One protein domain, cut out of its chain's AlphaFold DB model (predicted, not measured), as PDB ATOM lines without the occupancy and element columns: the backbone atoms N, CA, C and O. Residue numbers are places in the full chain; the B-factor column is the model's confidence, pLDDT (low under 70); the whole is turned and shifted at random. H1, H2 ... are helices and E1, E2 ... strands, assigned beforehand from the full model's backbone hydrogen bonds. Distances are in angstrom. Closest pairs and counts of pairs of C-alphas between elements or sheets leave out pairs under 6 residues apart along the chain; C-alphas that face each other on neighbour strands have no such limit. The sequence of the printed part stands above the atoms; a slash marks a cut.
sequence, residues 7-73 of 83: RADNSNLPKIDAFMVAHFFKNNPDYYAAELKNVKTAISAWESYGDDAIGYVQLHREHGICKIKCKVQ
ATOM      1  N   ARG A   7     -11.129  25.501  10.741       83.00
ATOM      2  CA  ARG A   7     -10.856  24.946  12.074       83.00
ATOM      3  C   ARG A   7     -10.199  26.030  12.926       83.00
ATOM      4  O   ARG A   7      -9.240  26.649  12.472       83.00
ATOM      5  N   ALA A   8     -10.711  26.253  14.130       81.44
ATOM      6  CA  ALA A   8     -10.095  27.222  15.017       81.44
ATOM      7  C   ALA A   8      -8.835  26.644  15.683       81.44
ATOM      8  O   ALA A   8      -8.784  25.455  16.008       81.44
ATOM      9  N   ASP A   9      -7.842  27.500  15.877       79.19
ATOM     10  CA  ASP A   9      -6.603  27.251  16.603       79.19
ATOM     11  C   ASP A   9      -6.218  28.515  17.394       79.19
ATOM     12  O   ASP A   9      -6.824  29.578  17.236       79.19
ATOM     13  N   ASN A  10      -5.196  28.426  18.246       74.69
ATOM     14  CA  ASN A  10      -4.766  29.565  19.063       74.69
ATOM     15  C   ASN A  10      -4.266  30.769  18.230       74.69
ATOM     16  O   ASN A  10      -4.290  31.906  18.692       74.69
ATOM     17  N   SER A  11      -3.824  30.552  16.990       81.69
ATOM     18  CA  SER A  11      -3.352  31.625  16.107       81.69
ATOM     19  C   SER A  11      -4.494  32.375  15.412       81.69
ATOM     20  O   SER A  11      -4.333  33.536  15.031       81.69
ATOM     21  N   ASN A  12      -5.657  31.734  15.260       81.50
ATOM     22  CA  ASN A  12      -6.776  32.262  14.487       81.50
ATOM     23  C   ASN A  12      -7.992  32.669  15.337       81.50
ATOM     24  O   ASN A  12      -8.947  33.247  14.807       81.50
ATOM     25  N   LEU A  13      -7.956  32.463  16.651       82.44
ATOM     26  CA  LEU A  13      -8.962  33.003  17.558       82.44
ATOM     27  C   LEU A  13      -8.748  34.511  17.797       82.44
ATOM     28  O   LEU A  13      -7.611  34.988  17.823       82.44
ATOM     29  N   PRO A  14      -9.827  35.301  17.949       78.94
ATOM     30  CA  PRO A  14      -9.698  36.685  18.379       78.94
ATOM     31  C   PRO A  14      -9.089  36.724  19.784       78.94
ATOM     32  O   PRO A  14      -9.545  36.022  20.687       78.94
ATOM     33  N   LYS A  15      -8.065  37.558  19.972       81.00
ATOM     34  CA  LYS A  15      -7.506  37.810  21.300       81.00
ATOM     35  C   LYS A  15      -8.526  38.605  22.104       81.00
ATOM     36  O   LYS A  15      -8.896  39.709  21.710       81.00
ATOM     37  N   ILE A  16      -8.983  38.021  23.202       81.38
ATOM     38  CA  ILE A  16      -9.898  38.670  24.134       81.38
ATOM     39  C   ILE A  16      -9.060  39.311  25.234       81.38
ATOM     40  O   ILE A  16      -8.196  38.662  25.816       81.38
ATOM     41  N   ASP A  17      -9.328  40.584  25.502       82.75
ATOM     42  CA  ASP A  17      -8.720  41.338  26.594       82.75
ATOM     43  C   ASP A  17      -9.746  41.585  27.713       82.75
ATOM     44  O   ASP A  17     -10.957  41.623  27.470       82.75
ATOM     45  N   ALA A  18      -9.268  41.780  28.941       80.38
ATOM     46  CA  ALA A  18     -10.081  42.013  30.130       80.38
ATOM     47  C   ALA A  18     -11.035  43.206  29.959       80.38
ATOM     48  O   ALA A  18     -12.184  43.145  30.398       80.38
ATOM     49  N   PHE A  19     -10.613  44.261  29.253       85.88
ATOM     50  CA  PHE A  19     -11.476  45.406  28.955       85.88
ATOM     51  C   PHE A  19     -12.639  45.051  28.018       85.88
ATOM     52  O   PHE A  19     -13.748  45.548  28.217       85.88
ATOM     53  N   MET A  20     -12.431  44.160  27.040       83.56
ATOM     54  CA  MET A  20     -13.520  43.685  26.173       83.56
ATOM     55  C   MET A  20     -14.548  42.889  26.977       83.56
ATOM     56  O   MET A  20     -15.751  43.065  26.782       83.56
ATOM     57  N   VAL A  21     -14.081  42.052  27.909       82.19
ATOM     58  CA  VAL A  21     -14.945  41.268  28.802       82.19
ATOM     59  C   VAL A  21     -15.742  42.186  29.732       82.19
ATOM     60  O   VAL A  21     -16.960  42.052  29.834       82.19
ATOM     61  N   ALA A  22     -15.090  43.173  30.350       81.31
ATOM     62  CA  ALA A  22     -15.756  44.151  31.209       81.31
ATOM     63  C   ALA A  22     -16.805  44.975  30.442       81.31
ATOM     64  O   ALA A  22     -17.923  45.176  30.920       81.31
ATOM     65  N   HIS A  23     -16.471  45.413  29.224       84.75
ATOM     66  CA  HIS A  23     -17.401  46.112  28.342       84.75
ATOM     67  C   HIS A  23     -18.594  45.227  27.959       84.75
ATOM     68  O   HIS A  23     -19.727  45.704  27.909       84.75
ATOM     69  N   PHE A  24     -18.366  43.936  27.719       83.19
ATOM     70  CA  PHE A  24     -19.433  42.982  27.450       83.19
ATOM     71  C   PHE A  24     -20.371  42.833  28.658       83.19
ATOM     72  O   PHE A  24     -21.577  43.006  28.496       83.19
ATOM     73  N   PHE A  25     -19.850  42.620  29.871       80.88
ATOM     74  CA  PHE A  25     -20.683  42.511  31.077       80.88
ATOM     75  C   PHE A  25     -21.498  43.772  31.360       80.88
ATOM     76  O   PHE A  25     -22.656  43.677  31.752       80.88
ATOM     77  N   LYS A  26     -20.925  44.954  31.118       81.81
ATOM     78  CA  LYS A  26     -21.635  46.224  31.303       81.81
ATOM     79  C   LYS A  26     -22.817  46.392  30.341       81.81
ATOM     80  O   LYS A  26     -23.828  46.970  30.726       81.81
ATOM     81  N   ASN A  27     -22.677  45.944  29.093       83.81
ATOM     82  CA  ASN A  27     -23.612  46.281  28.012       83.81
ATOM     83  C   ASN A  27     -24.587  45.159  27.633       83.81
ATOM     84  O   ASN A  27     -25.412  45.357  26.746       83.81
ATOM     85  N   ASN A  28     -24.507  43.993  28.275       78.19
ATOM     86  CA  ASN A  28     -25.407  42.872  28.012       78.19
ATOM     87  C   ASN A  28     -26.250  42.606  29.267       78.19
ATOM     88  O   ASN A  28     -25.847  41.796  30.097       78.19
ATOM     89  N   PRO A  29     -27.404  43.280  29.437       68.75
ATOM     90  CA  PRO A  29     -28.255  43.109  30.619       68.75
ATOM     91  C   PRO A  29     -28.830  41.688  30.732       68.75
ATOM     92  O   PRO A  29     -29.079  41.212  31.836       68.75
ATOM     93  N   ASP A  30     -28.962  40.987  29.603       68.88
ATOM     94  CA  ASP A  30     -29.382  39.584  29.537       68.88
ATOM     95  C   ASP A  30     -28.240  38.601  29.838       68.88
ATOM     96  O   ASP A  30     -28.440  37.383  29.845       68.88
ATOM     97  N   TYR A  31     -27.020  39.101  30.080       64.50
ATOM     98  CA  TYR A  31     -25.909  38.264  30.505       64.50
ATOM     99  C   TYR A  31     -26.140  37.773  31.935       64.50
ATOM    100  O   TYR A  31     -25.745  38.381  32.928       64.50
ATOM    101  N   TYR A  32     -26.781  36.614  32.030       60.69
ATOM    102  CA  TYR A  32     -26.964  35.890  33.273       60.69
ATOM    103  C   TYR A  32     -25.757  34.977  33.505       60.69
ATOM    104  O   TYR A  32     -25.711  33.844  33.019       60.69
ATOM    105  N   ALA A  33     -24.735  35.475  34.207       56.41
ATOM    106  CA  ALA A  33     -23.543  34.679  34.481       56.41
ATOM    107  C   ALA A  33     -23.922  33.458  35.339       56.41
ATOM    108  O   ALA A  33     -24.197  33.579  36.532       56.41
ATOM    109  N   ALA A  34     -23.883  32.258  34.760       50.97
ATOM    110  CA  ALA A  34     -23.966  31.006  35.522       50.97
ATOM    111  C   ALA A  34     -22.861  30.904  36.609       50.97
ATOM    112  O   ALA A  34     -23.001  30.158  37.576       50.97
ATOM    113  N   GLU A  35     -21.795  31.697  36.457       48.47
ATOM    114  CA  GLU A  35     -20.683  31.921  37.391       48.47
ATOM    115  C   GLU A  35     -21.124  32.605  38.699       48.47
ATOM    116  O   GLU A  35     -20.672  32.226  39.773       48.47
ATOM    117  N   LEU A  36     -22.070  33.556  38.645       52.91
ATOM    118  CA  LEU A  36     -22.568  34.289  39.824       52.91
ATOM    119  C   LEU A  36     -23.370  33.398  40.787       52.91
ATOM    120  O   LEU A  36     -23.613  33.778  41.929       52.91
ATOM    121  N   LYS A  37     -23.777  32.204  40.338       54.72
ATOM    122  CA  LYS A  37     -24.498  31.211  41.146       54.72
ATOM    123  C   LYS A  37     -23.616  30.076  41.679       54.72
ATOM    124  O   LYS A  37     -24.165  29.118  42.211       54.72
ATOM    125  N   ASN A  38     -22.288  30.139  41.536       52.72
ATOM    126  CA  ASN A  38     -21.353  29.075  41.950       52.72
ATOM    127  C   ASN A  38     -21.594  27.697  41.289       52.72
ATOM    128  O   ASN A  38     -20.975  26.711  41.678       52.72
ATOM    129  N   VAL A  39     -22.468  27.595  40.277       51.88
ATOM    130  CA  VAL A  39     -22.804  26.313  39.623       51.88
ATOM    131  C   VAL A  39     -21.679  25.863  38.688       51.88
ATOM    132  O   VAL A  39     -21.452  24.669  38.520       51.88
ATOM    133  N   LYS A  40     -20.946  26.813  38.095       52.31
ATOM    134  CA  LYS A  40     -19.814  26.524  37.208       52.31
ATOM    135  C   LYS A  40     -18.465  26.458  37.911       52.31
ATOM    136  O   LYS A  40     -17.633  25.693  37.448       52.31
ATOM    137  N   THR A  41     -18.271  27.143  39.039       51.94
ATOM    138  CA  THR A  41     -16.987  27.181  39.764       51.94
ATOM    139  C   THR A  41     -16.498  25.791  40.173       51.94
ATOM    140  O   THR A  41     -15.311  25.509  40.078       51.94
ATOM    141  N   ALA A  42     -17.405  24.887  40.562       54.47
ATOM    142  CA  ALA A  42     -17.051  23.500  40.874       54.47
ATOM    143  C   ALA A  42     -16.685  22.670  39.625       54.47
ATOM    144  O   ALA A  42     -15.900  21.732  39.716       54.47
ATOM    145  N   ILE A  43     -17.243  23.018  38.461       51.16
ATOM    146  CA  ILE A  43     -17.115  22.272  37.200       51.16
ATOM    147  C   ILE A  43     -15.892  22.754  36.398       51.16
ATOM    148  O   ILE A  43     -15.187  21.946  35.805       51.16
ATOM    149  N   SER A  44     -15.609  24.059  36.411       49.00
ATOM    150  CA  SER A  44     -14.453  24.681  35.752       49.00
ATOM    151  C   SER A  44     -13.148  24.522  36.536       49.00
ATOM    152  O   SER A  44     -12.082  24.758  35.976       49.00
ATOM    153  N   ALA A  45     -13.217  24.150  37.819       54.34
ATOM    154  CA  ALA A  45     -12.049  23.866  38.654       54.34
ATOM    155  C   ALA A  45     -11.390  22.509  38.343       54.34
ATOM    156  O   ALA A  45     -10.312  22.226  38.859       54.34
ATOM    157  N   TRP A  46     -12.020  21.656  37.525       54.12
ATOM    158  CA  TRP A  46     -11.405  20.407  37.083       54.12
ATOM    159  C   TRP A  46     -10.404  20.680  35.962       54.12
ATOM    160  O   TRP A  46     -10.765  21.187  34.902       54.12
ATOM    161  N   GLU A  47      -9.156  20.286  36.204       53.25
ATOM    162  CA  GLU A  47      -7.980  20.504  35.348       53.25
ATOM    163  C   GLU A  47      -8.199  20.074  33.882       53.25
ATOM    164  O   GLU A  47      -7.647  20.673  32.968       53.25
ATOM    165  N   SER A  48      -9.073  19.090  33.643       52.50
ATOM    166  CA  SER A  48      -9.374  18.536  32.312       52.50
ATOM    167  C   SER A  48     -10.603  19.150  31.618       52.50
ATOM    168  O   SER A  48     -10.888  18.807  30.473       52.50
ATOM    169  N   TYR A  49     -11.347  20.062  32.265       55.69
ATOM    170  CA  TYR A  49     -12.562  20.660  31.683       55.69
ATOM    171  C   TYR A  49     -12.260  21.471  30.415       55.69
ATOM    172  O   TYR A  49     -13.054  21.470  29.476       55.69
ATOM    173  N   GLY A  50     -11.105  22.145  30.378       54.50
ATOM    174  CA  GLY A  50     -10.679  22.943  29.227       54.50
ATOM    175  C   GLY A  50     -10.446  22.109  27.966       54.50
ATOM    176  O   GLY A  50     -10.838  22.539  26.880       54.50
ATOM    177  N   ASP A  51      -9.885  20.909  28.127       56.06
ATOM    178  CA  ASP A  51      -9.474  20.048  27.014       56.06
ATOM    179  C   ASP A  51     -10.601  19.109  26.549       56.06
ATOM    180  O   ASP A  51     -10.785  18.921  25.345       56.06
ATOM    181  N   ASP A  52     -11.418  18.581  27.471       55.22
ATOM    182  CA  ASP A  52     -12.455  17.585  27.149       55.22
ATOM    183  C   ASP A  52     -13.829  18.191  26.793       55.22
ATOM    184  O   ASP A  52     -14.649  17.543  26.136       55.22
ATOM    185  N   ALA A  53     -14.128  19.433  27.202       55.34
ATOM    186  CA  ALA A  53     -15.456  20.027  26.977       55.34
ATOM    187  C   ALA A  53     -15.646  20.555  25.546       55.34
ATOM    188  O   ALA A  53     -16.780  20.685  25.062       55.34
ATOM    189  N   ILE A  54     -14.547  20.872  24.858       62.19
ATOM    190  CA  ILE A  54     -14.560  21.512  23.543       62.19
ATOM    191  C   ILE A  54     -13.945  20.571  22.507       62.19
ATOM    192  O   ILE A  54     -12.801  20.712  22.092       62.19
ATOM    193  N   GLY A  55     -14.751  19.630  22.015       60.84
ATOM    194  CA  GLY A  55     -14.288  18.668  21.012       60.84
ATOM    195  C   GLY A  55     -13.958  19.294  19.649       60.84
ATOM    196  O   GLY A  55     -13.170  18.731  18.888       60.84
ATOM    197  N   TYR A  56     -14.568  20.438  19.294       68.25
ATOM    198  CA  TYR A  56     -14.343  21.077  17.992       68.25
ATOM    199  C   TYR A  56     -14.862  22.524  17.911       68.25
ATOM    200  O   TYR A  56     -16.033  22.794  18.201       68.25
ATOM    201  N   VAL A  57     -14.006  23.441  17.440       77.88
ATOM    202  CA  VAL A  57     -14.329  24.860  17.217       77.88
ATOM    203  C   VAL A  57     -14.092  25.241  15.758       77.88
ATOM    204  O   VAL A  57     -13.081  24.883  15.149       77.88
ATOM    205  N   GLN A  58     -15.039  25.985  15.198       84.25
ATOM    206  CA  GLN A  58     -15.012  26.533  13.852       84.25
ATOM    207  C   GLN A  58     -15.127  28.049  13.879       84.25
ATOM    208  O   GLN A  58     -15.895  28.617  14.657       84.25
ATOM    209  N   LEU A  59     -14.413  28.681  12.961       85.56
ATOM    210  CA  LEU A  59     -14.313  30.120  12.835       85.56
ATOM    211  C   LEU A  59     -14.749  30.555  11.439       85.56
ATOM    212  O   LEU A  59     -14.275  30.012  10.445       85.56
ATOM    213  N   HIS A  60     -15.598  31.571  11.359       84.56
ATOM    214  CA  HIS A  60     -15.881  32.279  10.117       84.56
ATOM    215  C   HIS A  60     -15.736  33.781  10.345       84.56
ATOM    216  O   HIS A  60     -16.282  34.323  11.307       84.56
ATOM    217  N   ARG A  61     -14.978  34.446   9.475       85.12
ATOM    218  CA  ARG A  61     -14.728  35.888   9.535       85.12
ATOM    219  C   ARG A  61     -15.347  36.548   8.316       85.12
ATOM    220  O   ARG A  61     -15.064  36.139   7.195       85.12
ATOM    221  N   GLU A  62     -16.162  37.567   8.544       86.00
ATOM    222  CA  GLU A  62     -16.901  38.252   7.488       86.00
ATOM    223  C   GLU A  62     -17.127  39.713   7.899       86.00
ATOM    224  O   GLU A  62     -17.634  39.958   8.990       86.00
ATOM    225  N   HIS A  63     -16.737  40.683   7.066       82.69
ATOM    226  CA  HIS A  63     -16.985  42.119   7.298       82.69
ATOM    227  C   HIS A  63     -16.590  42.638   8.703       82.69
ATOM    228  O   HIS A  63     -17.307  43.426   9.312       82.69
ATOM    229  N   GLY A  64     -15.460  42.171   9.252       77.56
ATOM    230  CA  GLY A  64     -14.993  42.556  10.596       77.56
ATOM    231  C   GLY A  64     -15.696  41.837  11.757       77.56
ATOM    232  O   GLY A  64     -15.320  42.028  12.909       77.56
ATOM    233  N   ILE A  65     -16.666  40.967  11.467       79.88
ATOM    234  CA  ILE A  65     -17.381  40.153  12.449       79.88
ATOM    235  C   ILE A  65     -16.769  38.752  12.489       79.88
ATOM    236  O   ILE A  65     -16.562  38.096  11.464       79.88
ATOM    237  N   CYS A  66     -16.501  38.275  13.703       81.81
ATOM    238  CA  CYS A  66     -15.971  36.945  13.970       81.81
ATOM    239  C   CYS A  66     -17.086  36.039  14.514       81.81
ATOM    240  O   CYS A  66     -17.567  36.241  15.626       81.81
ATOM    241  N   LYS A  67     -17.514  35.045  13.730       84.69
ATOM    242  CA  LYS A  67     -18.529  34.057  14.120       84.69
ATOM    243  C   LYS A  67     -17.824  32.773  14.561       84.69
ATOM    244  O   LYS A  67     -17.218  32.083  13.740       84.69
ATOM    245  N   ILE A  68     -17.930  32.445  15.847       82.56
ATOM    246  CA  ILE A  68     -17.367  31.223  16.432       82.56
ATOM    247  C   ILE A  68     -18.500  30.221  16.650       82.56
ATOM    248  O   ILE A  68     -19.511  30.540  17.270       82.56
ATOM    249  N   LYS A  69     -18.333  28.999  16.144       79.44
ATOM    250  CA  LYS A  69     -19.220  27.866  16.428       79.44
ATOM    251  C   LYS A  69     -18.422  26.795  17.145       79.44
ATOM    252  O   LYS A  69     -17.392  26.363  16.640       79.44
ATOM    253  N   CYS A  70     -18.900  26.344  18.295       74.75
ATOM    254  CA  CYS A  70     -18.301  25.226  19.011       74.75
ATOM    255  C   CYS A  70     -19.338  24.127  19.222       74.75
ATOM    256  O   CYS A  70     -20.523  24.399  19.423       74.75
ATOM    257  N   LYS A  71     -18.886  22.873  19.162       69.56
ATOM    258  CA  LYS A  71     -19.658  21.753  19.690       69.56
ATOM    259  C   LYS A  71     -19.192  21.527  21.119       69.56
ATOM    260  O   LYS A  71     -18.106  20.996  21.332       69.56
ATOM    261  N   VAL A  72     -20.018  21.945  22.072       63.66
ATOM    262  CA  VAL A  72     -19.818  21.591  23.476       63.66
ATOM    263  C   VAL A  72     -20.245  20.138  23.625       63.66
ATOM    264  O   VAL A  72     -21.397  19.793  23.347       63.66
ATOM    265  N   GLN A  73     -19.307  19.270  23.983       59.62
ATOM    266  CA  GLN A  73     -19.629  17.887  24.294       59.62
ATOM    267  C   GLN A  73     -19.994  17.819  25.775       59.62
ATOM    268  O   GLN A  73     -19.280  18.353  26.620       59.62
TER     269      GLN A  73
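AT A GLANCE: This is residues 7 to 73 of the 83 residues of an uncharacterized protein of Eumeta variegata (UniProt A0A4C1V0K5). The chain makes a loose, open frame with an empty middle: a long two-stranded hairpin, E1 and E2, forms one side, H1 stands well away from it at a second, and three short helices, H2, H3 and H4, are strung along a third. No two helices touch, and residues 7 to 17, which hold no named helix or strand, lead into H1. The printed part has 67 residues with four named helices and two named strands, in the order H1, H2, H3, H4, E1, E2; the sheet is E1 - E2, antiparallel, and the class is mixed, helices and strands. The whole is loose, with a radius of gyration of the C-alphas of 14.1 A and spans of 37 by 31 by 18 A.

HOW THE PARTS SIT: H1, residues 18 to 27, is apart from H2, residues 34 to 37, with a short link between them. H2 is close to but not clearly touching H3, residues 41 to 44; their closest C-alphas, those of Glu 35 and Thr 41, are 6.5 A apart. H3 is close to but not clearly touching H4, residues 49 to 52, with the closest C-alphas, those of Ile 43 and Tyr 49, 7.3 A apart. A tight link of 1 residue joins H4 to E1, residues 54 to 62. E1 and E2, residues 65 to 72, form a hairpin, antiparallel at 163 degrees between their directions. Across it N 58 and O 69 are 2.8 A apart and N 67 and O 60 are 2.8 A apart, both within hydrogen-bond range. H1, H2 and H3 are each apart from both strands, and H4 is apart from E2. In H1 every O i to N i+4 pair is within hydrogen-bond range; H2, H3 and H4 are too short for such a pair, and in each the 1 pair of O i and N i+3 is not within range.

IN THESE COORDINATES: The printed part begins at Arg 7, C-alpha at (-10.856, 24.946, 12.074). H1 begins at C-alpha 18, (-10.081, 42.013, 30.130), and is 14.3 A long. H2 measures 5.7 A, H3 5.4 A and H4 5.5 A. E1 is 23.3 A long and E2 21.7 A, ending at C-alpha 72, (-19.818, 21.591, 23.476).

THE WHOLE: The two C-alphas farthest apart, those of Ala 42 and His 63, are 38.4 A apart. The printed part has no cut, and no link between its named elements is long. Among the stretches that stand free are residues 26 to 32. The mean pLDDT of the printed part is 70.2; residues 29 to 56 and 71 to 73 are under 70.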